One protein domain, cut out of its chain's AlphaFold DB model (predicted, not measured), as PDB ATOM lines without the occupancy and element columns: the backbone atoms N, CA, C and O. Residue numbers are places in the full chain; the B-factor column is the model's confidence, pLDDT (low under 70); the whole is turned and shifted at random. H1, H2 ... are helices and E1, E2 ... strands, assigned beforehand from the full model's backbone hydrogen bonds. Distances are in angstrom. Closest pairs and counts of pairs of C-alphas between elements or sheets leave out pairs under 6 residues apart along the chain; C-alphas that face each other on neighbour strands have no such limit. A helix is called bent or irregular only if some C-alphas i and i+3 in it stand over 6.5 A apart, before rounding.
ATOM      1  N   LEU A  48     -34.036  38.382  -3.658       97.75
ATOM      2  CA  LEU A  48     -35.074  37.709  -4.434       97.75
ATOM      3  C   LEU A  48     -35.917  38.744  -5.189       97.75
ATOM      4  O   LEU A  48     -35.846  39.946  -4.908       97.75
ATOM      5  N   THR A  49     -36.740  38.281  -6.128       97.88
ATOM      6  CA  THR A  49     -37.744  39.114  -6.799       97.88
ATOM      7  C   THR A  49     -39.129  38.494  -6.692       97.88
ATOM      8  O   THR A  49     -39.281  37.286  -6.511       97.88
ATOM      9  N   PHE A  50     -40.153  39.337  -6.798       97.06
ATOM     10  CA  PHE A  50     -41.536  38.904  -6.949       97.06
ATOM     11  C   PHE A  50     -42.264  39.764  -7.980       97.06
ATOM     12  O   PHE A  50     -41.980  40.954  -8.164       97.06
ATOM     13  N   SER A  51     -43.270  39.160  -8.608       96.44
ATOM     14  CA  SER A  51     -44.076  39.810  -9.635       96.44
ATOM     15  C   SER A  51     -45.178  40.671  -9.024       96.44
ATOM     16  O   SER A  51     -46.317  40.230  -8.881       96.44
ATOM     17  N   HIS A  52     -44.852  41.902  -8.629       96.06
ATOM     18  CA  HIS A  52     -45.814  42.821  -8.023       96.06
ATOM     19  C   HIS A  52     -46.950  43.152  -9.002       96.06
ATOM     20  O   HIS A  52     -46.704  43.674 -10.089       96.06
ATOM     21  N   ILE A  53     -48.198  42.983  -8.565       94.88
ATOM     22  CA  ILE A  53     -49.399  43.382  -9.307       94.88
ATOM     23  C   ILE A  53     -49.979  44.686  -8.754       94.88
ATOM     24  O   ILE A  53     -50.067  44.878  -7.540       94.88
ATOM     25  N   ASP A  54     -50.355  45.619  -9.627       91.69
ATOM     26  CA  ASP A  54     -51.012  46.870  -9.227       91.69
ATOM     27  C   ASP A  54     -52.555  46.783  -9.240       91.69
ATOM     28  O   ASP A  54     -53.160  45.746  -9.521       91.69
ATOM     29  N   GLY A  55     -53.229  47.894  -8.924       88.50
ATOM     30  CA  GLY A  55     -54.696  47.977  -8.935       88.50
ATOM     31  C   GLY A  55     -55.345  47.822 -10.321       88.50
ATOM     32  O   GLY A  55     -56.557  47.638 -10.403       88.50
ATOM     33  N   TYR A  56     -54.559  47.887 -11.397       90.69
ATOM     34  CA  TYR A  56     -55.000  47.741 -12.786       90.69
ATOM     35  C   TYR A  56     -54.641  46.376 -13.387       90.69
ATOM     36  O   TYR A  56     -54.993  46.117 -14.535       90.69
ATOM     37  N   GLY A  57     -53.959  45.514 -12.629       92.00
ATOM     38  CA  GLY A  57     -53.489  44.215 -13.104       92.00
ATOM     39  C   GLY A  57     -52.153  44.265 -13.824       92.00
ATOM     40  O   GLY A  57     -51.766  43.283 -14.437       92.00
ATOM     41  N   THR A  58     -51.424  45.376 -13.763       94.12
ATOM     42  CA  THR A  58     -50.094  45.447 -14.369       94.12
ATOM     43  C   THR A  58     -49.084  44.751 -13.470       94.12
ATOM     44  O   THR A  58     -48.972  45.082 -12.287       94.12
ATOM     45  N   LEU A  59     -48.322  43.825 -14.051       95.44
ATOM     46  CA  LEU A  59     -47.211  43.152 -13.389       95.44
ATOM     47  C   LEU A  59     -45.905  43.922 -13.575       95.44
ATOM     48  O   LEU A  59     -45.559  44.339 -14.683       95.44
ATOM     49  N   VAL A  60     -45.164  44.081 -12.484       94.69
ATOM     50  CA  VAL A  60     -43.823  44.664 -12.467       94.69
ATOM     51  C   VAL A  60     -42.966  43.837 -11.521       94.69
ATOM     52  O   VAL A  60     -43.307  43.711 -10.349       94.69
ATOM     53  N   GLU A  61     -41.842  43.309 -11.999       97.19
ATOM     54  CA  GLU A  61     -40.870  42.663 -11.113       97.19
ATOM     55  C   GLU A  61     -40.317  43.676 -10.105       97.19
ATOM     56  O   GLU A  61     -39.943  44.804 -10.457       97.19
ATOM     57  N   ARG A  62     -40.300  43.278  -8.836       95.75
ATOM     58  CA  ARG A  62     -39.803  44.084  -7.722       95.75
ATOM     59  C   ARG A  62     -38.829  43.269  -6.894       95.75
ATOM     60  O   ARG A  62     -39.033  42.079  -6.674       95.75
ATOM     61  N   ASP A  63     -37.829  43.966  -6.380       96.69
ATOM     62  CA  ASP A  63     -36.882  43.423  -5.421       96.69
ATOM     63  C   ASP A  63     -37.570  43.121  -4.083       96.69
ATOM     64  O   ASP A  63     -38.376  43.916  -3.588       96.69
ATOM     65  N   MET A  64     -37.197  41.993  -3.486       97.12
ATOM     66  CA  MET A  64     -37.573  41.596  -2.132       97.12
ATOM     67  C   MET A  64     -36.351  41.040  -1.380       97.12
ATOM     68  O   MET A  64     -36.123  39.829  -1.353       97.12
ATOM     69  N   PRO A  65     -35.497  41.905  -0.806       97.44
ATOM     70  CA  PRO A  65     -34.314  41.451  -0.094       97.44
ATOM     71  C   PRO A  65     -34.696  40.673   1.170       97.44
ATOM     72  O   PRO A  65     -35.552  41.102   1.954       97.44
ATOM     73  N   VAL A  66     -34.008  39.554   1.386       97.56
ATOM     74  CA  VAL A  66     -34.052  38.779   2.627       97.56
ATOM     75  C   VAL A  66     -33.109  39.460   3.618       97.56
ATOM     76  O   VAL A  66     -31.888  39.370   3.512       97.56
ATOM     77  N   LEU A  67     -33.689  40.218   4.546       95.81
ATOM     78  CA  LEU A  67     -32.961  41.014   5.536       95.81
ATOM     79  C   LEU A  67     -32.338  40.151   6.634       95.81
ATOM     80  O   LEU A  67     -31.320  40.522   7.215       95.81
ATOM     81  N   PHE A  68     -32.977  39.024   6.931       94.75
ATOM     82  CA  PHE A  68     -32.534  38.068   7.929       94.75
ATOM     83  C   PHE A  68     -32.918  36.670   7.478       94.75
ATOM     84  O   PHE A  68     -34.045  36.451   7.038       94.75
ATOM     85  N   GLU A  69     -31.984  35.743   7.626       95.69
ATOM     86  CA  GLU A  69     -32.177  34.323   7.388       95.69
ATOM     87  C   GLU A  69     -31.389  33.553   8.440       95.69
ATOM     88  O   GLU A  69     -30.199  33.810   8.647       95.69
ATOM     89  N   TYR A  70     -32.055  32.638   9.138       94.31
ATOM     90  CA  TYR A  70     -31.398  31.821  10.149       94.31
ATOM     91  C   TYR A  70     -32.001  30.425  10.232       94.31
ATOM     92  O   TYR A  70     -33.175  30.248  10.574       94.31
ATOM     93  N   GLU A  71     -31.173  29.429   9.935       95.94
ATOM     94  CA  GLU A  71     -31.537  28.021   9.986       95.94
ATOM     95  C   GLU A  71     -31.585  27.525  11.438       95.94
ATOM     96  O   GLU A  71     -30.572  27.440  12.134       95.94
ATOM     97  N   MET A  72     -32.782  27.163  11.892       94.25
ATOM     98  CA  MET A  72     -32.995  26.426  13.134       94.25
ATOM     99  C   MET A  72     -33.005  24.921  12.836       94.25
ATOM    100  O   MET A  72     -32.987  24.476  11.687       94.25
ATOM    101  N   ARG A  73     -33.071  24.093  13.885       94.75
ATOM    102  CA  ARG A  73     -33.098  22.630  13.718       94.75
ATOM    103  C   ARG A  73     -34.248  22.168  12.809       94.75
ATOM    104  O   ARG A  73     -34.007  21.390  11.890       94.75
ATOM    105  N   ASP A  74     -35.460  22.667  13.064       96.12
ATOM    106  CA  ASP A  74     -36.705  22.144  12.476       96.12
ATOM    107  C   ASP A  74     -37.374  23.123  11.476       96.12
ATOM    108  O   ASP A  74     -38.313  22.759  10.762       96.12
ATOM    109  N   PHE A  75     -36.898  24.369  11.403       97.06
ATOM    110  CA  PHE A  75     -37.447  25.443  10.568       97.06
ATOM    111  C   PHE A  75     -36.376  26.493  10.238       97.06
ATOM    112  O   PHE A  75     -35.281  26.452  10.791       97.06
ATOM    113  N   VAL A  76     -36.683  27.439   9.355       97.75
ATOM    114  CA  VAL A  76     -35.826  28.595   9.049       97.75
ATOM    115  C   VAL A  76     -36.605  29.876   9.326       97.75
ATOM    116  O   VAL A  76     -37.782  29.965   8.970       97.75
ATOM    117  N   LYS A  77     -35.959  30.841   9.991       96.56
ATOM    118  CA  LYS A  77     -36.495  32.185  10.251       96.56
ATOM    119  C   LYS A  77     -36.121  33.119   9.107       96.56
ATOM    120  O   LYS A  77     -34.954  33.149   8.721       96.56
ATOM    121  N   TYR A  78     -37.070  33.928   8.650       97.62
ATOM    122  CA  TYR A  78     -36.870  34.928   7.606       97.62
ATOM    123  C   TYR A  78     -37.426  36.292   8.010       97.62
ATOM    124  O   TYR A  78     -38.509  36.377   8.588       97.62
ATOM    125  N   GLN A  79     -36.729  37.361   7.626       97.38
ATOM    126  CA  GLN A  79     -37.307  38.698   7.478       97.38
ATOM    127  C   GLN A  79     -37.159  39.133   6.028       97.38
ATOM    128  O   GLN A  79     -36.050  39.137   5.494       97.38
ATOM    129  N   VAL A  80     -38.259  39.526   5.397       97.88
ATOM    130  CA  VAL A  80     -38.280  39.845   3.967       97.88
ATOM    131  C   VAL A  80     -38.893  41.214   3.769       97.88
ATOM    132  O   VAL A  80     -40.021  41.458   4.202       97.88
ATOM    133  N   ALA A  81     -38.154  42.112   3.116       97.81
ATOM    134  CA  ALA A  81     -38.662  43.436   2.795       97.81
ATOM    135  C   ALA A  81     -39.318  43.446   1.416       97.81
ATOM    136  O   ALA A  81     -38.778  42.876   0.477       97.81
ATOM    137  N   PHE A  82     -40.451  44.126   1.264       97.00
ATOM    138  CA  PHE A  82     -41.120  44.271  -0.029       97.00
ATOM    139  C   PHE A  82     -42.071  45.470  -0.038       97.00
ATOM    140  O   PHE A  82     -42.442  46.009   1.003       97.00
ATOM    141  N   VAL A  83     -42.515  45.879  -1.225       92.44
ATOM    142  CA  VAL A  83     -43.553  46.906  -1.383       92.44
ATOM    143  C   VAL A  83     -44.907  46.220  -1.565       92.44
ATOM    144  O   VAL A  83     -45.118  45.549  -2.571       92.44
ATOM    145  N   SER A  84     -45.825  46.370  -0.604       85.81
ATOM    146  CA  SER A  84     -47.124  45.669  -0.626       85.81
ATOM    147  C   SER A  84     -48.131  46.283  -1.599       85.81
ATOM    148  O   SER A  84     -48.889  45.573  -2.254       85.81
ATOM    149  N   CYS A  85     -48.145  47.607  -1.716       82.81
ATOM    150  CA  CYS A  85     -49.054  48.328  -2.593       82.81
ATOM    151  C   CYS A  85     -48.290  49.456  -3.278       82.81
ATOM    152  O   CYS A  85     -47.323  49.977  -2.740       82.81
ATOM    153  N   THR A  86     -48.714  49.876  -4.466       81.75
ATOM    154  CA  THR A  86     -48.203  51.098  -5.124       81.75
ATOM    155  C   THR A  86     -49.327  52.060  -5.506       81.75
ATOM    156  O   THR A  86     -49.097  53.085  -6.141       81.75
ATOM    157  N   CYS A  87     -50.556  51.786  -5.055       78.06
ATOM    158  CA  CYS A  87     -51.745  52.581  -5.372       78.06
ATOM    159  C   CYS A  87     -51.828  53.900  -4.591       78.06
ATOM    160  O   CYS A  87     -52.717  54.714  -4.843       78.06
ATOM    161  N   ARG A  88     -50.923  54.125  -3.631       78.38
ATOM    162  CA  ARG A  88     -50.880  55.337  -2.810       78.38
ATOM    163  C   ARG A  88     -49.563  56.078  -2.962       78.38
ATOM    164  O   ARG A  88     -48.519  55.497  -3.244       78.38
ATOM    165  N   ALA A  89     -49.627  57.385  -2.712       75.31
ATOM    166  CA  ALA A  89     -48.450  58.235  -2.695       75.31
ATOM    167  C   ALA A  89     -47.422  57.740  -1.651       75.31
ATOM    168  O   ALA A  89     -47.834  57.376  -0.547       75.31
ATOM    169  N   PRO A  90     -46.108  57.853  -1.925       74.50
ATOM    170  CA  PRO A  90     -45.045  57.407  -1.013       74.50
ATOM    171  C   PRO A  90     -45.082  58.006   0.404       74.50
ATOM    172  O   PRO A  90     -44.446  57.497   1.313       74.50
ATOM    173  N   ARG A  91     -45.834  59.095   0.631       77.75
ATOM    174  CA  ARG A  91     -46.024  59.691   1.968       77.75
ATOM    175  C   ARG A  91     -46.736  58.753   2.957       77.75
ATOM    176  O   ARG A  91     -46.666  58.989   4.154       77.75
ATOM    177  N   VAL A  92     -47.487  57.773   2.462       73.81
ATOM    178  CA  VAL A  92     -48.344  56.886   3.272       73.81
ATOM    179  C   VAL A  92     -48.185  55.422   2.866       73.81
ATOM    180  O   VAL A  92     -49.120  54.641   3.006       73.81
ATOM    181  N   ASN A  93     -47.042  55.095   2.269       77.00
ATOM    182  CA  ASN A  93     -46.764  53.789   1.707       77.00
ATOM    183  C   ASN A  93     -45.250  53.564   1.714       77.00
ATOM    184  O   ASN A  93     -44.507  54.247   1.004       77.00
ATOM    185  N   TYR A  94     -44.825  52.654   2.574       89.75
ATOM    186  CA  TYR A  94     -43.448  52.293   2.863       89.75
ATOM    187  C   TYR A  94     -43.207  50.835   2.465       89.75
ATOM    188  O   TYR A  94     -44.110  50.116   2.039       89.75
ATOM    189  N   TRP A  95     -41.963  50.393   2.597       93.25
ATOM    190  CA  TRP A  95     -41.659  48.974   2.500       93.25
ATOM    191  C   TRP A  95     -42.192  48.267   3.743       93.25
ATOM    192  O   TRP A  95     -42.032  48.762   4.859       93.25
ATOM    193  N   SER A  96     -42.824  47.123   3.531       95.81
ATOM    194  CA  SER A  96     -43.190  46.188   4.584       95.81
ATOM    195  C   SER A  96     -42.017  45.254   4.851       95.81
ATOM    196  O   SER A  96     -41.271  44.929   3.929       95.81
ATOM    197  N   VAL A  97     -41.885  44.793   6.092       97.56
ATOM    198  CA  VAL A  97     -41.002  43.688   6.476       97.56
ATOM    199  C   VAL A  97     -41.879  42.590   7.053       97.56
ATOM    200  O   VAL A  97     -42.492  42.785   8.100       97.56
ATOM    201  N   VAL A  98     -41.970  41.458   6.363       97.81
ATOM    202  CA  VAL A  98     -42.701  40.288   6.860       97.81
ATOM    203  C   VAL A  98     -41.729  39.319   7.517       97.81
ATOM    204  O   VAL A  98     -40.685  38.994   6.948       97.81
ATOM    205  N   TYR A  99     -42.078  38.873   8.717       97.69
ATOM    206  CA  TYR A  99     -41.419  37.775   9.406       97.69
ATOM    207  C   TYR A  99     -42.082  36.455   9.021       97.69
ATOM    208  O   TYR A  99     -43.313  36.382   9.009       97.69
ATOM    209  N   MET A 100     -41.289  35.422   8.737       98.12
ATOM    210  CA  MET A 100     -41.785  34.071   8.471       98.12
ATOM    211  C   MET A 100     -40.921  33.000   9.128       98.12
ATOM    212  O   MET A 100     -39.698  33.104   9.165       98.12
ATOM    213  N   GLU A 101     -41.568  31.927   9.567       97.69
ATOM    214  CA  GLU A 101     -40.918  30.669   9.929       97.69
ATOM    215  C   GLU A 101     -41.429  29.574   9.005       97.69
ATOM    216  O   GLU A 101     -42.638  29.349   8.939       97.69
ATOM    217  N   ILE A 102     -40.530  28.881   8.305       98.56
ATOM    218  CA  ILE A 102     -40.902  27.824   7.355       98.56
ATOM    219  C   ILE A 102     -40.242  26.509   7.776       98.56
ATOM    220  O   ILE A 102     -39.043  26.459   8.051       98.56
ATOM    221  N   SER A 103     -41.043  25.448   7.884       98.25
ATOM    222  CA  SER A 103     -40.610  24.120   8.323       98.25
ATOM    223  C   SER A 103     -39.700  23.444   7.301       98.25
ATOM    224  O   SER A 103     -40.136  23.151   6.193       98.25
ATOM    225  N   LYS A 104     -38.518  23.004   7.744       97.50
ATOM    226  CA  LYS A 104     -37.566  22.238   6.919       97.50
ATOM    227  C   LYS A 104     -37.997  20.797   6.625       97.50
ATOM    228  O   LYS A 104     -37.332  20.074   5.901       97.50
ATOM    229  N   THR A 105     -39.044  20.310   7.292       96.38
ATOM    230  CA  THR A 105     -39.548  18.940   7.094       96.38
ATOM    231  C   THR A 105     -40.740  18.910   6.150       96.38
ATOM    232  O   THR A 105     -40.980  17.905   5.487       96.38
ATOM    233  N   THR A 106     -41.530  19.984   6.117       97.94
ATOM    234  CA  THR A 106     -42.818  19.997   5.406       97.94
ATOM    235  C   THR A 106     -42.958  21.125   4.388       97.94
ATOM    236  O   THR A 106     -43.932  21.117   3.630       97.94
ATOM    237  N   GLY A 107     -42.042  22.097   4.386       98.19
ATOM    238  CA  GLY A 107     -42.135  23.332   3.605       98.19
ATOM    239  C   GLY A 107     -43.295  24.230   4.043       98.19
ATOM    240  O   GLY A 107     -43.675  25.149   3.329       98.19
ATOM    241  N   ARG A 108     -43.941  23.935   5.182       98.62
ATOM    242  CA  ARG A 108     -45.126  24.666   5.645       98.62
ATOM    243  C   ARG A 108     -44.734  25.900   6.440       98.62
ATOM    244  O   ARG A 108     -43.795  25.859   7.233       98.62
ATOM    245  N   ILE A 109     -45.512  26.965   6.272       98.62
ATOM    246  CA  ILE A 109     -45.408  28.187   7.071       98.62
ATOM    247  C   ILE A 109     -45.870  27.877   8.497       98.62
ATOM    248  O   ILE A 109     -47.042  27.575   8.718       98.62
ATOM    249  N   ASN A 110     -44.968  27.969   9.465       97.31
ATOM    250  CA  ASN A 110     -45.294  27.852  10.885       97.31
ATOM    251  C   ASN A 110     -45.824  29.183  11.430       97.31
ATOM    252  O   ASN A 110     -46.809  29.203  12.164       97.31
ATOM    253  N   VAL A 111     -45.177  30.287  11.046       96.69
ATOM    254  CA  VAL A 111     -45.483  31.647  11.507       96.69
ATOM    255  C   VAL A 111     -45.353  32.613  10.337       96.69
ATOM    256  O   VAL A 111     -44.438  32.487   9.526       96.69
ATOM    257  N   ILE A 112     -46.255  33.592  10.274       97.50
ATOM    258  CA  ILE A 112     -46.142  34.774   9.421       97.50
ATOM    259  C   ILE A 112     -46.680  35.992  10.183       97.50
ATOM    260  O   ILE A 112     -47.745  35.913  10.790       97.50
ATOM    261  N   SER A 113     -45.934  37.098  10.198       95.88
ATOM    262  CA  SER A 113     -46.250  38.256  11.046       95.88
ATOM    263  C   SER A 113     -45.641  39.553  10.507       95.88
ATOM    264  O   SER A 113     -44.553  39.548   9.932       95.88
ATOM    265  N   PHE A 114     -46.322  40.682  10.726       95.69
ATOM    266  CA  PHE A 114     -45.758  42.032  10.553       95.69
ATOM    267  C   PHE A 114     -45.406  42.694  11.889       95.69
ATOM    268  O   PHE A 114     -45.068  43.877  11.917       95.69
ATOM    269  N   ASN A 115     -45.489  41.947  12.988       90.94
ATOM    270  CA  ASN A 115     -45.270  42.446  14.330       90.94
ATOM    271  C   ASN A 115     -44.255  41.564  15.055       90.94
ATOM    272  O   ASN A 115     -43.067  41.657  14.752       90.94
ATOM    273  N   THR A 116     -44.684  40.718  15.989       90.06
ATOM    274  CA  THR A 116     -43.774  39.901  16.793       90.06
ATOM    275  C   THR A 116     -43.324  38.637  16.064       90.06
ATOM    276  O   THR A 116     -43.994  38.193  15.127       90.06
ATOM    277  N   ASP A 117     -42.196  38.067  16.481       87.69
ATOM    278  CA  ASP A 117     -41.744  36.748  16.046       87.69
ATOM    279  C   ASP A 117     -42.614  35.598  16.594       87.69
ATOM    280  O   ASP A 117     -43.639  35.817  17.247       87.69
ATOM    281  N   GLY A 118     -42.236  34.365  16.230       73.19
ATOM    282  CA  GLY A 118     -42.811  33.125  16.754       73.19
ATOM    283  C   GLY A 118     -42.369  32.840  18.194       73.19
ATOM    284  O   GLY A 118     -41.989  33.754  18.904       73.19
ATOM    285  N   ASP A 119     -42.433  31.574  18.620       65.00
ATOM    286  CA  ASP A 119     -41.997  31.002  19.917       65.00
ATOM    287  C   ASP A 119     -42.393  31.720  21.232       65.00
ATOM    288  O   ASP A 119     -43.098  31.139  22.060       65.00
ATOM    289  N   ASP A 120     -41.949  32.946  21.461       69.38
ATOM    290  CA  ASP A 120     -42.128  33.756  22.665       69.38
ATOM    291  C   ASP A 120     -42.815  35.106  22.387       69.38
ATOM    292  O   ASP A 120     -43.427  35.675  23.295       69.38
ATOM    293  N   GLY A 121     -42.806  35.583  21.135       79.69
ATOM    294  CA  GLY A 121     -43.407  36.863  20.746       79.69
ATOM    295  C   GLY A 121     -42.749  38.070  21.422       79.69
ATOM    296  O   GLY A 121     -43.368  39.130  21.558       79.69
ATOM    297  N   ASP A 122     -41.506  37.901  21.873       85.25
ATOM    298  CA  ASP A 122     -40.765  38.883  22.662       85.25
ATOM    299  C   ASP A 122     -40.112  39.962  21.782       85.25
ATOM    300  O   ASP A 122     -39.755  41.037  22.281       85.25
ATOM    301  N   TYR A 123     -39.972  39.719  20.472       88.25
ATOM    302  CA  TYR A 123     -39.270  40.618  19.557       88.25
ATOM    303  C   TYR A 123     -40.161  41.106  18.423       88.25
ATOM    304  O   TYR A 123     -40.792  40.322  17.724       88.25
ATOM    305  N   THR A 124     -40.144  42.414  18.156       91.56
ATOM    306  CA  THR A 124     -40.698  42.963  16.912       91.56
ATOM    307  C   THR A 124     -39.815  42.544  15.738       91.56
ATOM    308  O   THR A 124     -38.699  43.041  15.578       91.56
ATOM    309  N   ALA A 125     -40.325  41.632  14.920       92.38
ATOM    310  CA  ALA A 125     -39.637  41.044  13.781       92.38
ATOM    311  C   ALA A 125     -40.191  41.507  12.425       92.38
ATOM    312  O   ALA A 125     -39.568  41.237  11.398       92.38
ATOM    313  N   GLY A 126     -41.321  42.212  12.401       94.75
ATOM    314  CA  GLY A 126     -41.910  42.753  11.181       94.75
ATOM    315  C   GLY A 126     -42.173  44.257  11.228       94.75
ATOM    316  O   GLY A 126     -41.951  44.940  12.228       94.75
ATOM    317  N   MET A 127     -42.648  44.770  10.097       95.31
ATOM    318  CA  MET A 127     -43.155  46.126   9.940       95.31
ATOM    319  C   MET A 127     -44.242  46.140   8.865       95.31
ATOM    320  O   MET A 127     -43.999  45.748   7.722       95.31
ATOM    321  N   TRP A 128     -45.419  46.666   9.195       93.94
ATOM    322  CA  TRP A 128     -46.447  46.970   8.204       93.94
ATOM    323  C   TRP A 128     -46.110  48.270   7.463       93.94
ATOM    324  O   TRP A 128     -46.064  49.344   8.065       93.94
ATOM    325  N   GLY A 129     -45.836  48.165   6.162       92.12
ATOM    326  CA  GLY A 129     -45.471  49.296   5.307       92.12
ATOM    327  C   GLY A 129     -46.641  49.917   4.545       92.12
ATOM    328  O   GLY A 129     -46.517  51.035   4.046       92.12
ATOM    329  N   ASP A 130     -47.781  49.233   4.453       90.00
ATOM    330  CA  ASP A 130     -48.970  49.769   3.789       90.00
ATOM    331  C   ASP A 130     -49.726  50.741   4.710       90.00
ATOM    332  O   ASP A 130     -49.431  50.926   5.892       90.00
ATOM    333  N   SER A 131     -50.738  51.392   4.160       86.31
ATOM    334  CA  SER A 131     -51.645  52.207   4.943       86.31
ATOM    335  C   SER A 131     -52.484  51.400   5.925       86.31
ATOM    336  O   SER A 131     -52.933  50.297   5.626       86.31
ATOM    337  N   ASP A 132     -52.732  52.005   7.082       88.00
ATOM    338  CA  ASP A 132     -53.555  51.442   8.143       88.00
ATOM    339  C   ASP A 132     -54.512  52.529   8.679       88.00
ATOM    340  O   ASP A 132     -54.053  53.489   9.311       88.00
ATOM    341  N   PRO A 133     -55.822  52.475   8.362       88.94
ATOM    342  CA  PRO A 133     -56.476  51.509   7.476       88.94
ATOM    343  C   PRO A 133     -56.156  51.740   5.987       88.94
ATOM    344  O   PRO A 133     -55.883  52.864   5.540       88.94
ATOM    345  N   ILE A 134     -56.294  50.680   5.189       87.31
ATOM    346  CA  ILE A 134     -56.338  50.751   3.726       87.31
ATOM    347  C   ILE A 134     -57.615  51.508   3.322       87.31
ATOM    348  O   ILE A 134     -58.712  51.110   3.694       87.31
ATOM    349  N   PRO A 135     -57.531  52.610   2.556       72.56
ATOM    350  CA  PRO A 135     -58.628  53.573   2.422       72.56
ATOM    351  C   PRO A 135     -59.763  53.117   1.492       72.56
ATOM    352  O   PRO A 135     -60.782  53.799   1.395       72.56
ATOM    353  N   THR A 136     -59.583  52.021   0.755       72.94
ATOM    354  CA  THR A 136     -60.522  51.540  -0.263       72.94
ATOM    355  C   THR A 136     -61.430  50.436   0.274       72.94
ATOM    356  O   THR A 136     -60.981  49.468   0.881       72.94
ATOM    357  N   GLY A 137     -62.735  50.565   0.017       70.00
ATOM    358  CA  GLY A 137     -63.730  49.556   0.384       70.00
ATOM    359  C   GLY A 137     -63.886  49.383   1.900       70.00
ATOM    360  O   GLY A 137     -64.223  50.335   2.600       70.00
ATOM    361  N   ASN A 138     -63.651  48.160   2.385       75.50
ATOM    362  CA  ASN A 138     -63.947  47.707   3.751       75.50
ATOM    363  C   ASN A 138     -62.974  48.213   4.835       75.50
ATOM    364  O   ASN A 138     -63.064  47.756   5.970       75.50
ATOM    365  N   GLN A 139     -62.071  49.146   4.513       86.12
ATOM    366  CA  GLN A 139     -61.157  49.789   5.470       86.12
ATOM    367  C   GLN A 139     -60.304  48.813   6.294       86.12
ATOM    368  O   GLN A 139     -60.182  48.961   7.508       86.12
ATOM    369  N   LYS A 140     -59.714  47.814   5.628       92.19
ATOM    370  CA  LYS A 140     -58.891  46.791   6.285       92.19
ATOM    371  C   LYS A 140     -57.669  47.407   6.967       92.19
ATOM    372  O   LYS A 140     -56.953  48.203   6.361       92.19
ATOM    373  N   THR A 141     -57.462  47.028   8.219       93.38
ATOM    374  CA  THR A 141     -56.356  47.439   9.091       93.38
ATOM    375  C   THR A 141     -55.293  46.354   9.171       93.38
ATOM    376  O   THR A 141     -55.569  45.207   8.819       93.38
ATOM    377  N   LEU A 142     -54.108  46.666   9.700       93.44
ATOM    378  CA  LEU A 142     -53.114  45.632  10.022       93.44
ATOM    379  C   LEU A 142     -53.724  44.524  10.903       93.44
ATOM    380  O   LEU A 142     -53.542  43.341  10.627       93.44
ATOM    381  N   ALA A 143     -54.521  44.904  11.905       94.75
ATOM    382  CA  ALA A 143     -55.166  43.954  12.805       94.75
ATOM    383  C   ALA A 143     -56.133  42.999  12.080       94.75
ATOM    384  O   ALA A 143     -56.265  41.842  12.478       94.75
ATOM    385  N   ASP A 144     -56.792  43.443  11.003       95.12
ATOM    386  CA  ASP A 144     -57.600  42.548  10.166       95.12
ATOM    387  C   ASP A 144     -56.715  41.497   9.484       95.12
ATOM    388  O   ASP A 144     -57.023  40.307   9.538       95.12
ATOM    389  N   PHE A 145     -55.596  41.919   8.881       95.75
ATOM    390  CA  PHE A 145     -54.662  41.000   8.220       95.75
ATOM    391  C   PHE A 145     -54.107  39.966   9.202       95.75
ATOM    392  O   PHE A 145     -54.089  38.779   8.882       95.75
ATOM    393  N   GLU A 146     -53.705  40.396  10.398       94.06
ATOM    394  CA  GLU A 146     -53.160  39.521  11.443       94.06
ATOM    395  C   GLU A 146     -54.194  38.547  12.022       94.06
ATOM    396  O   GLU A 146     -53.823  37.464  12.473       94.06
ATOM    397  N   SER A 147     -55.484  38.893  11.999       94.81
ATOM    398  CA  SER A 147     -56.547  38.049  12.565       94.81
ATOM    399  C   SER A 147     -57.234  37.125  11.558       94.81
ATOM    400  O   SER A 147     -57.900  36.184  11.988       94.81
ATOM    401  N   ASP A 148     -57.069  37.354  10.252       94.56
ATOM    402  CA  ASP A 148     -57.818  36.632   9.212       94.56
ATOM    403  C   ASP A 148     -56.919  36.152   8.055       94.56
ATOM    404  O   ASP A 148     -56.647  34.958   7.918       94.56
ATOM    405  N   PHE A 149     -56.365  37.075   7.258       96.56
ATOM    406  CA  PHE A 149     -55.631  36.717   6.035       96.56
ATOM    407  C   PHE A 149     -54.286  36.018   6.298       96.56
ATOM    408  O   PHE A 149     -53.959  35.034   5.635       96.56
ATOM    409  N   LEU A 150     -53.496  36.501   7.260       96.81
ATOM    410  CA  LEU A 150     -52.225  35.872   7.624       96.81
ATOM    411  C   LEU A 150     -52.425  34.471   8.229       96.81
ATOM    412  O   LEU A 150     -51.764  33.542   7.761       96.81
ATOM    413  N   PRO A 151     -53.369  34.257   9.169       96.88
ATOM    414  CA  PRO A 151     -53.723  32.916   9.631       96.88
ATOM    415  C   PRO A 151     -54.110  31.938   8.518       96.88
ATOM    416  O   PRO A 151     -53.779  30.760   8.620       96.88
ATOM    417  N   TRP A 152     -54.756  32.392   7.438       97.69
ATOM    418  CA  TRP A 152     -55.076  31.518   6.302       97.69
ATOM    419  C   TRP A 152     -53.822  30.965   5.606       97.69
ATOM    420  O   TRP A 152     -53.850  29.833   5.115       97.69
ATOM    421  N   LEU A 153     -52.722  31.726   5.566       98.25
ATOM    422  CA  LEU A 153     -51.441  31.294   4.991       98.25
ATOM    423  C   LEU A 153     -50.702  30.294   5.888       98.25
ATOM    424  O   LEU A 153     -49.972  29.442   5.377       98.25
ATOM    425  N   VAL A 154     -50.896  30.370   7.207       98.12
ATOM    426  CA  VAL A 154     -50.259  29.454   8.159       98.12
ATOM    427  C   VAL A 154     -50.643  28.010   7.841       98.12
ATOM    428  O   VAL A 154     -51.790  27.671   7.547       98.12
ATOM    429  N   GLY A 155     -49.642  27.141   7.874       98.25
ATOM    430  CA  GLY A 155     -49.754  25.733   7.546       98.25
ATOM    431  C   GLY A 155     -49.696  25.429   6.054       98.25
ATOM    432  O   GLY A 155     -49.593  24.252   5.732       98.25
ATOM    433  N   LYS A 156     -49.723  26.409   5.141       98.62
ATOM    434  CA  LYS A 156     -49.581  26.159   3.695       98.62
ATOM    435  C   LYS A 156     -48.118  25.996   3.284       98.62
ATOM    436  O   LYS A 156     -47.238  26.580   3.910       98.62
ATOM    437  N   ASN A 157     -47.874  25.226   2.226       98.44
ATOM    438  CA  ASN A 157     -46.590  25.142   1.518       98.44
ATOM    439  C   ASN A 157     -46.746  25.501   0.025       98.44
ATOM    440  O   ASN A 157     -47.848  25.838  -0.420       98.44
ATOM    441  N   SER A 158     -45.666  25.405  -0.758       97.88
ATOM    442  CA  SER A 158     -45.655  25.720  -2.199       97.88
ATOM    443  C   SER A 158     -46.734  24.957  -2.973       97.88
ATOM    444  O   SER A 158     -47.492  25.549  -3.736       97.88
ATOM    445  N   ALA A 159     -46.889  23.655  -2.707       97.62
ATOM    446  CA  ALA A 159     -47.901  22.817  -3.356       97.62
ATOM    447  C   ALA A 159     -49.345  23.203  -2.976       97.62
ATOM    448  O   ALA A 159     -50.264  23.094  -3.792       97.62
ATOM    449  N   ASP A 160     -49.575  23.671  -1.748       98.06
ATOM    450  CA  ASP A 160     -50.891  24.154  -1.325       98.06
ATOM    451  C   ASP A 160     -51.283  25.455  -2.044       98.06
ATOM    452  O   ASP A 160     -52.471  25.660  -2.318       98.06
ATOM    453  N   LEU A 161     -50.306  26.307  -2.369       98.00
ATOM    454  CA  LEU A 161     -50.498  27.591  -3.056       98.00
ATOM    455  C   LEU A 161     -50.333  27.520  -4.581       98.00
ATOM    456  O   LEU A 161     -50.602  28.509  -5.274       98.00
ATOM    457  N   ASP A 162     -49.930  26.369  -5.116       97.88
ATOM    458  CA  ASP A 162     -49.858  26.159  -6.555       97.88
ATOM    459  C   ASP A 162     -51.241  26.332  -7.205       97.88
ATOM    460  O   ASP A 162     -52.275  25.889  -6.691       97.88
ATOM    461  N   GLY A 163     -51.263  27.053  -8.323       97.25
ATOM    462  CA  GLY A 163     -52.488  27.461  -9.011       97.25
ATOM    463  C   GLY A 163     -53.293  28.600  -8.368       97.25
ATOM    464  O   GLY A 163     -54.311  29.002  -8.937       97.25
ATOM    465  N   ILE A 164     -52.852  29.151  -7.230       98.06
ATOM    466  CA  ILE A 164     -53.416  30.368  -6.621       98.06
ATOM    467  C   ILE A 164     -52.490  31.551  -6.951       98.06
ATOM    468  O   ILE A 164     -51.379  31.655  -6.428       98.06
ATOM    469  N   ASN A 165     -52.928  32.429  -7.849       97.00
ATOM    470  CA  ASN A 165     -52.169  33.554  -8.417       97.00
ATOM    471  C   ASN A 165     -52.638  34.921  -7.890       97.00
ATOM    472  O   ASN A 165     -51.855  35.874  -7.814       97.00
ATOM    473  N   ILE A 166     -53.919  35.009  -7.532       96.94
ATOM    474  CA  ILE A 166     -54.579  36.171  -6.933       96.94
ATOM    475  C   ILE A 166     -55.562  35.700  -5.859       96.94
ATOM    476  O   ILE A 166     -56.055  34.574  -5.900       96.94
ATOM    477  N   PHE A 167     -55.893  36.563  -4.907       96.69
ATOM    478  CA  PHE A 167     -56.830  36.262  -3.828       96.69
ATOM    479  C   PHE A 167     -58.296  36.447  -4.266       96.69
ATOM    480  O   PHE A 167     -59.038  37.248  -3.704       96.69
ATOM    481  N   TYR A 168     -58.683  35.724  -5.321       96.31
ATOM    482  CA  TYR A 168     -60.029  35.679  -5.897       96.31
ATOM    483  C   TYR A 168     -60.340  34.274  -6.415       96.31
ATOM    484  O   TYR A 168     -59.514  33.687  -7.107       96.31
ATOM    485  N   ASP A 169     -61.546  33.766  -6.170       94.31
ATOM    486  CA  ASP A 169     -62.025  32.561  -6.865       94.31
ATOM    487  C   ASP A 169     -62.488  32.895  -8.290       94.31
ATOM    488  O   ASP A 169     -62.138  32.201  -9.244       94.31
ATOM    489  N   GLU A 170     -63.203  34.009  -8.454       94.69
ATOM    490  CA  GLU A 170     -63.570  34.559  -9.759       94.69
ATOM    491  C   GLU A 170     -62.761  35.829 -10.030       94.69
ATOM    492  O   GLU A 170     -62.958  36.868  -9.398       94.69
ATOM    493  N   ALA A 171     -61.819  35.741 -10.973       95.19
ATOM    494  CA  ALA A 171     -60.945  36.857 -11.302       95.19
ATOM    495  C   ALA A 171     -61.748  38.036 -11.888       95.19
ATOM    496  O   ALA A 171     -62.445  37.863 -12.895       95.19
ATOM    497  N   PRO A 172     -61.630  39.254 -11.329       93.94
ATOM    498  CA  PRO A 172     -62.213  40.436 -11.948       93.94
ATOM    499  C   PRO A 172     -61.490  40.751 -13.266       93.94
ATOM    500  O   PRO A 172     -60.352  40.335 -13.483       93.94
ATOM    501  N   SER A 173     -62.135  41.498 -14.165       94.94
ATOM    502  CA  SER A 173     -61.663  41.670 -15.550       94.94
ATOM    503  C   SER A 173     -60.236  42.213 -15.662       94.94
ATOM    504  O   SER A 173     -59.486  41.770 -16.531       94.94
ATOM    505  N   GLN A 174     -59.832  43.115 -14.766       93.38
ATOM    506  CA  GLN A 174     -58.469  43.648 -14.718       93.38
ATOM    507  C   GLN A 174     -57.409  42.592 -14.352       93.38
ATOM    508  O   GLN A 174     -56.257  42.722 -14.748       93.38
ATOM    509  N   TYR A 175     -57.796  41.523 -13.649       95.00
ATOM    510  CA  TYR A 175     -56.919  40.425 -13.228       95.00
ATOM    511  C   TYR A 175     -57.165  39.126 -14.002       95.00
ATOM    512  O   TYR A 175     -56.627  38.089 -13.636       95.00
ATOM    513  N   ALA A 176     -57.946  39.151 -15.086       95.06
ATOM    514  CA  ALA A 176     -58.348  37.938 -15.803       95.06
ATOM    515  C   ALA A 176     -57.167  37.097 -16.330       95.06
ATOM    516  O   ALA A 176     -57.286  35.882 -16.457       95.06
ATOM    517  N   HIS A 177     -56.030  37.731 -16.628       94.50
ATOM    518  CA  HIS A 177     -54.811  37.050 -17.076       94.50
ATOM    519  C   HIS A 177     -54.067  36.331 -15.938       94.50
ATOM    520  O   HIS A 177     -53.306  35.410 -16.206       94.50
ATOM    521  N   GLU A 178     -54.357  36.694 -14.688       96.31
ATOM    522  CA  GLU A 178     -53.826  36.081 -13.467       96.31
ATOM    523  C   GLU A 178     -54.871  35.195 -12.780       96.31
ATOM    524  O   GLU A 178     -54.797  34.965 -11.575       96.31
ATOM    525  N   ALA A 179     -55.886  34.726 -13.511       96.94
ATOM    526  CA  ALA A 179     -56.927  33.887 -12.936       96.94
ATOM    527  C   ALA A 179     -56.338  32.626 -12.283       96.94
ATOM    528  O   ALA A 179     -55.389  32.012 -12.785       96.94
ATOM    529  N   ASN A 180     -56.925  32.234 -11.154       97.62
ATOM    530  CA  ASN A 180     -56.524  31.029 -10.448       97.62
ATOM    531  C   ASN A 180     -56.889  29.779 -11.257       97.62
ATOM    532  O   ASN A 180     -57.954  29.699 -11.867       97.62
ATOM    533  N   THR A 181     -56.019  28.772 -11.218       97.31
ATOM    534  CA  THR A 181     -56.305  27.426 -11.739       97.31
ATOM    535  C   THR A 181     -56.813  26.485 -10.644       97.31
ATOM    536  O   THR A 181     -57.310  25.398 -10.944       97.31
ATOM    537  N   LYS A 182     -56.730  26.917  -9.380       95.94
ATOM    538  CA  LYS A 182     -57.216  26.222  -8.186       95.94
ATOM    539  C   LYS A 182     -58.059  27.178  -7.329       95.94
ATOM    540  O   LYS A 182     -57.597  28.285  -7.057       95.94
ATOM    541  N   PRO A 183     -59.257  26.778  -6.867       95.19
ATOM    542  CA  PRO A 183     -60.060  27.625  -5.992       95.19
ATOM    543  C   PRO A 183     -59.446  27.728  -4.587       95.19
ATOM    544  O   PRO A 183     -58.924  26.748  -4.046       95.19
ATOM    545  N   ILE A 184     -59.562  28.908  -3.988       96.56
ATOM    546  CA  ILE A 184     -59.252  29.218  -2.590       96.56
ATOM    547  C   ILE A 184     -60.355  28.671  -1.674       96.56
ATOM    548  O   ILE A 184     -60.039  28.114  -0.624       96.56
ATOM    549  N   ASN A 185     -61.627  28.767  -2.093       93.88
ATOM    550  CA  ASN A 185     -62.817  28.356  -1.331       93.88
ATOM    551  C   ASN A 185     -63.020  29.108  -0.000       93.88
ATOM    552  O   ASN A 185     -63.545  28.541   0.955       93.88
ATOM    553  N   GLU A 186     -62.663  30.393   0.046       95.56
ATOM    554  CA  GLU A 186     -62.883  31.280   1.204       95.56
ATOM    555  C   GLU A 186     -63.741  32.498   0.812       95.56
ATOM    556  O   GLU A 186     -63.280  33.639   0.906       95.56
ATOM    557  N   PRO A 187     -64.989  32.309   0.341       94.56
ATOM    558  CA  PRO A 187     -65.767  33.377  -0.296       94.56
ATOM    559  C   PRO A 187     -65.973  34.596   0.612       94.56
ATOM    560  O   PRO A 187     -65.837  35.730   0.167       94.56
ATOM    561  N   ALA A 188     -66.221  34.380   1.909       94.69
ATOM    562  CA  ALA A 188     -66.404  35.472   2.864       94.69
ATOM    563  C   ALA A 188     -65.125  36.304   3.066       94.69
ATOM    564  O   ALA A 188     -65.197  37.527   3.183       94.69
ATOM    565  N   MET A 189     -63.958  35.652   3.088       95.19
ATOM    566  CA  MET A 189     -62.667  36.325   3.232       95.19
ATOM    567  C   MET A 189     -62.303  37.062   1.942       95.19
ATOM    568  O   MET A 189     -61.931  38.231   1.983       95.19
ATOM    569  N   ILE A 190     -62.484  36.418   0.788       95.31
ATOM    570  CA  ILE A 190     -62.267  37.029  -0.530       95.31
ATOM    571  C   ILE A 190     -63.086  38.322  -0.653       95.31
ATOM    572  O   ILE A 190     -62.529  39.381  -0.950       95.31
ATOM    573  N   ASP A 191     -64.378  38.275  -0.325       93.62
ATOM    574  CA  ASP A 191     -65.253  39.451  -0.343       93.62
ATOM    575  C   ASP A 191     -64.808  40.520   0.665       93.62
ATOM    576  O   ASP A 191     -64.777  41.717   0.355       93.62
ATOM    577  N   ALA A 192     -64.414  40.109   1.875       93.88
ATOM    578  CA  ALA A 192     -63.948  41.027   2.910       93.88
ATOM    579  C   ALA A 192     -62.684  41.793   2.486       93.88
ATOM    580  O   ALA A 192     -62.549  42.975   2.827       93.88
ATOM    581  N   TYR A 193     -61.792  41.155   1.724       94.19
ATOM    582  CA  TYR A 193     -60.521  41.720   1.264       94.19
ATOM    583  C   TYR A 193     -60.549  42.283  -0.161       94.19
ATOM    584  O   TYR A 193     -59.543  42.832  -0.608       94.19
ATOM    585  N   ALA A 194     -61.690  42.266  -0.855       91.31
ATOM    586  CA  ALA A 194     -61.805  42.809  -2.212       91.31
ATOM    587  C   ALA A 194     -61.360  44.287  -2.326       91.31
ATOM    588  O   ALA A 194     -60.841  44.701  -3.361       91.31
ATOM    589  N   GLY A 195     -61.525  45.079  -1.256       89.50
ATOM    590  CA  GLY A 195     -61.057  46.473  -1.168       89.50
ATOM    591  C   GLY A 195     -59.564  46.651  -0.845       89.50
ATOM    592  O   GLY A 195     -59.053  47.764  -0.957       89.50
ATOM    593  N   ALA A 196     -58.875  45.575  -0.469       92.62
ATOM    594  CA  ALA A 196     -57.456  45.513  -0.107       92.62
ATOM    595  C   ALA A 196     -56.682  44.513  -0.993       92.62
ATOM    596  O   ALA A 196     -55.651  43.971  -0.597       92.62
ATOM    597  N   SER A 197     -57.195  44.266  -2.202       92.25
ATOM    598  CA  SER A 197     -56.755  43.181  -3.080       92.25
ATOM    599  C   SER A 197     -55.315  43.303  -3.565       92.25
ATOM    600  O   SER A 197     -54.632  42.300  -3.717       92.25
ATOM    601  N   VAL A 198     -54.821  44.523  -3.778       92.88
ATOM    602  CA  VAL A 198     -53.417  44.745  -4.161       92.88
ATOM    603  C   VAL A 198     -52.484  44.240  -3.059       92.88
ATOM    604  O   VAL A 198     -51.552  43.491  -3.340       92.88
ATOM    605  N   SER A 199     -52.777  44.579  -1.803       94.50
ATOM    606  CA  SER A 199     -51.979  44.165  -0.650       94.50
ATOM    607  C   SER A 199     -52.049  42.648  -0.445       94.50
ATOM    608  O   SER A 199     -51.003  42.016  -0.320       94.50
ATOM    609  N   THR A 200     -53.240  42.032  -0.487       95.62
ATOM    610  CA  THR A 200     -53.368  40.565  -0.352       95.62
ATOM    611  C   THR A 200     -52.678  39.814  -1.489       95.62
ATOM    612  O   THR A 200     -51.950  38.857  -1.228       95.62
ATOM    613  N   ASN A 201     -52.833  40.261  -2.739       96.81
ATOM    614  CA  ASN A 201     -52.182  39.643  -3.895       96.81
ATOM    615  C   ASN A 201     -50.656  39.720  -3.798       96.81
ATOM    616  O   ASN A 201     -49.973  38.735  -4.071       96.81
ATOM    617  N   ASN A 202     -50.103  40.868  -3.406       97.31
ATOM    618  CA  ASN A 202     -48.652  41.022  -3.315       97.31
ATOM    619  C   ASN A 202     -48.061  40.277  -2.115       97.31
ATOM    620  O   ASN A 202     -46.996  39.686  -2.259       97.31
ATOM    621  N   ILE A 203     -48.763  40.211  -0.974       97.94
ATOM    622  CA  ILE A 203     -48.352  39.344   0.144       97.94
ATOM    623  C   ILE A 203     -48.335  37.879  -0.304       97.94
ATOM    624  O   ILE A 203     -47.338  37.198  -0.089       97.94
ATOM    625  N   LEU A 204     -49.387  37.404  -0.984       98.25
ATOM    626  CA  LEU A 204     -49.444  36.038  -1.521       98.25
ATOM    627  C   LEU A 204     -48.238  35.737  -2.425       98.25
ATOM    628  O   LEU A 204     -47.635  34.673  -2.320       98.25
ATOM    629  N   ARG A 205     -47.864  36.671  -3.301       98.19
ATOM    630  CA  ARG A 205     -46.752  36.494  -4.246       98.19
ATOM    631  C   ARG A 205     -45.385  36.481  -3.569       98.19
ATOM    632  O   ARG A 205     -44.557  35.655  -3.932       98.19
ATOM    633  N   VAL A 206     -45.172  37.336  -2.570       98.50
ATOM    634  CA  VAL A 206     -43.953  37.317  -1.741       98.50
ATOM    635  C   VAL A 206     -43.840  36.010  -0.967       98.50
ATOM    636  O   VAL A 206     -42.770  35.413  -0.920       98.50
ATOM    637  N   VAL A 207     -44.950  35.532  -0.403       98.69
ATOM    638  CA  VAL A 207     -44.992  34.251   0.310       98.69
ATOM    639  C   VAL A 207     -44.646  33.095  -0.625       98.69
ATOM    640  O   VAL A 207     -43.825  32.262  -0.262       98.69
ATOM    641  N   LYS A 208     -45.203  33.066  -1.841       98.50
ATOM    642  CA  LYS A 208     -44.860  32.046  -2.844       98.50
ATOM    643  C   LYS A 208     -43.375  32.084  -3.212       98.50
ATOM    644  O   LYS A 208     -42.727  31.053  -3.132       98.50
ATOM    645  N   ALA A 209     -42.821  33.265  -3.498       98.38
ATOM    646  CA  ALA A 209     -41.396  33.407  -3.811       98.38
ATOM    647  C   ALA A 209     -40.486  32.922  -2.664       98.38
ATOM    648  O   ALA A 209     -39.448  32.311  -2.905       98.38
ATOM    649  N   MET A 210     -40.883  33.161  -1.411       98.56
ATOM    650  CA  MET A 210     -40.139  32.676  -0.246       98.56
ATOM    651  C   MET A 210     -40.259  31.177  -0.021       98.56
ATOM    652  O   MET A 210     -39.291  30.561   0.414       98.56
ATOM    653  N   LEU A 211     -41.423  30.596  -0.300       98.69
ATOM    654  CA  LEU A 211     -41.616  29.153  -0.235       98.69
ATOM    655  C   LEU A 211     -40.804  28.438  -1.319       98.69
ATOM    656  O   LEU A 211     -40.115  27.476  -1.000       98.69
ATOM    657  N   ASP A 212     -40.792  28.962  -2.548       98.00
ATOM    658  CA  ASP A 212     -39.967  28.430  -3.639       98.00
ATOM    659  C   ASP A 212     -38.474  28.481  -3.268       98.00
ATOM    660  O   ASP A 212     -37.766  27.479  -3.362       98.00
ATOM    661  N   TYR A 213     -38.005  29.624  -2.751       98.25
ATOM    662  CA  TYR A 213     -36.634  29.759  -2.255       98.25
ATOM    663  C   TYR A 213     -36.326  28.775  -1.116       98.25
ATOM    664  O   TYR A 213     -35.282  28.122  -1.118       98.25
ATOM    665  N   HIS A 214     -37.229  28.645  -0.141       98.50
ATOM    666  CA  HIS A 214     -37.053  27.722   0.976       98.50
ATOM    667  C   HIS A 214     -36.968  26.269   0.503       98.50
ATOM    668  O   HIS A 214     -36.102  25.527   0.969       98.50
ATOM    669  N   ASP A 215     -37.832  25.874  -0.431       98.25
ATOM    670  CA  ASP A 215     -37.845  24.528  -0.990       98.25
ATOM    671  C   ASP A 215     -36.510  24.213  -1.683       98.25
ATOM    672  O   ASP A 215     -35.902  23.174  -1.418       98.25
ATOM    673  N   GLU A 216     -36.000  25.144  -2.494       97.19
ATOM    674  CA  GLU A 216     -34.716  25.000  -3.188       97.19
ATOM    675  C   GLU A 216     -33.518  24.863  -2.242       97.19
ATOM    676  O   GLU A 216     -32.567  24.148  -2.567       97.19
ATOM    677  N   GLN A 217     -33.528  25.552  -1.097       96.75
ATOM    678  CA  GLN A 217     -32.393  25.558  -0.169       96.75
ATOM    679  C   GLN A 217     -32.463  24.446   0.885       96.75
ATOM    680  O   GLN A 217     -31.425  23.892   1.254       96.75
ATOM    681  N   TYR A 218     -33.660  24.109   1.377       96.94
ATOM    682  CA  TYR A 218     -33.821  23.335   2.616       96.94
ATOM    683  C   TYR A 218     -34.671  22.066   2.491       96.94
ATOM    684  O   TYR A 218     -34.660  21.268   3.430       96.94
ATOM    685  N   MET A 219     -35.382  21.853   1.376       92.19
ATOM    686  CA  MET A 219     -36.301  20.712   1.206       92.19
ATOM    687  C   MET A 219     -35.767  19.597   0.286       92.19
ATOM    688  O   MET A 219     -36.513  18.665  -0.028       92.19
ATOM    689  N   ASN A 220     -34.494  19.669  -0.126       65.81
ATOM    690  CA  ASN A 220     -33.829  18.668  -0.979       65.81
ATOM    691  C   ASN A 220     -33.390  17.401  -0.232       65.81
ATOM    692  O   ASN A 220     -32.742  17.522   0.834       65.81
TER     693      ASN A 220
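This is residues 48 to 220 of the 220 residues of an uncharacterized protein of Acholeplasmatales bacterium (UniProt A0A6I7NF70). A five-stranded antiparallel sheet, curled like part of a barrel, wraps round one long helix arm, H4b. H1 packs on the sheet's edge strand E5 and H2 packs on H4b, while H3 and H4a lie away from the sheet. The printed part has 173 residues, with five named strands and then four named helices, E1 E2 E3 E4 E5 H1 H2 H3 H4; the sheet's order is E1 E2 E3 E4 E5 and the class is mixed. The whole is compact and rounded, with a radius of gyration of the C-alphas of 15.2 A and spans of 44 by 35 by 29 A.

The sheet is a meander, each strand the antiparallel neighbour of the one before: E1 (residues 48 to 53), E2 (59 to 71), E3 (75 to 82), E4 (96 to 103) and E5 (109 to 113). Pairs within hydrogen-bond range are N 50 and O 62 at 3.0 A for E1 and E2, N 70 and O 77 at 3.0 A for E2 and E3, N 78 and O 100 at 2.8 A for E3 and E4, and N 101 and O 111 at 2.9 A for E4 and E5. E2 bends by 62 degrees at residue 68, and its pairing is staggered, with E1 over residues 59 to 64 and with E3 over 66 to 71. H4, residues 187 to 218, was assigned as one helix by its hydrogen bonds but is bent: C-alphas 195 and 198 are 8.4 A apart. Its arms H4a (187 to 195) and H4b (198 to 218) stand at a steep tilt of 67 degrees, only just short of about perpendicular. The sheet curls round H4b; the closest C-alphas of E1 and H4b, those of His 52 and Asn 202, are 5.8 A apart. H1 (142 to 153) is on the sheet too, and its closest C-alphas with E5, those of Leu 150 and Ile 112, are 6.4 A apart. H1 and H4b with the sheet make two layers, helices on one face of a sheet. H1 and H4a are close but not clearly touching, with C-alphas of Phe 149 and Met 189 closest at 7.6 A. H2 (158 to 161) touches H4b at residues 208 to 215 alone, the closest C-alphas being those of Ser 158 and Leu 211, 5.7 A apart. H3 (173 to 178) touches no helix and is not on the sheet. Every O i to N i+4 pair is within hydrogen-bond range in H4b, against 5 of 8 in H1, 4 of 5 in H4a and 0 of 2 in H3, where 2 of 3 O i to N i+3 pairs are; H2 is too short for an i+4 pair.

E1 begins at C-alpha 48, (-35.074, 37.709, -4.434). From first to last C-alpha, E2 is 32.0 A long, E3 21.9 A, E4 22.5 A and H4b 29.8 A; H4b ends at C-alpha 218, (-33.821, 23.335, 2.616). H3 and H4a are irregular, with C-alphas 174 and 177 at 7.9 A and 192 and 195 at 7.4 A, and H1 only just, with 147 and 150 at 6.9 A.

The two C-alphas farthest apart, those of Arg 73 and Ser 173, are 45.1 A apart. The printed part has no cut. The links E3 to E4, E5 to H1 and H2 to H3 are long, with 13, 28 and 11 residues. The mean pLDDT of the printed part is 93.2; residues 119 to 120 and 220 are under 70.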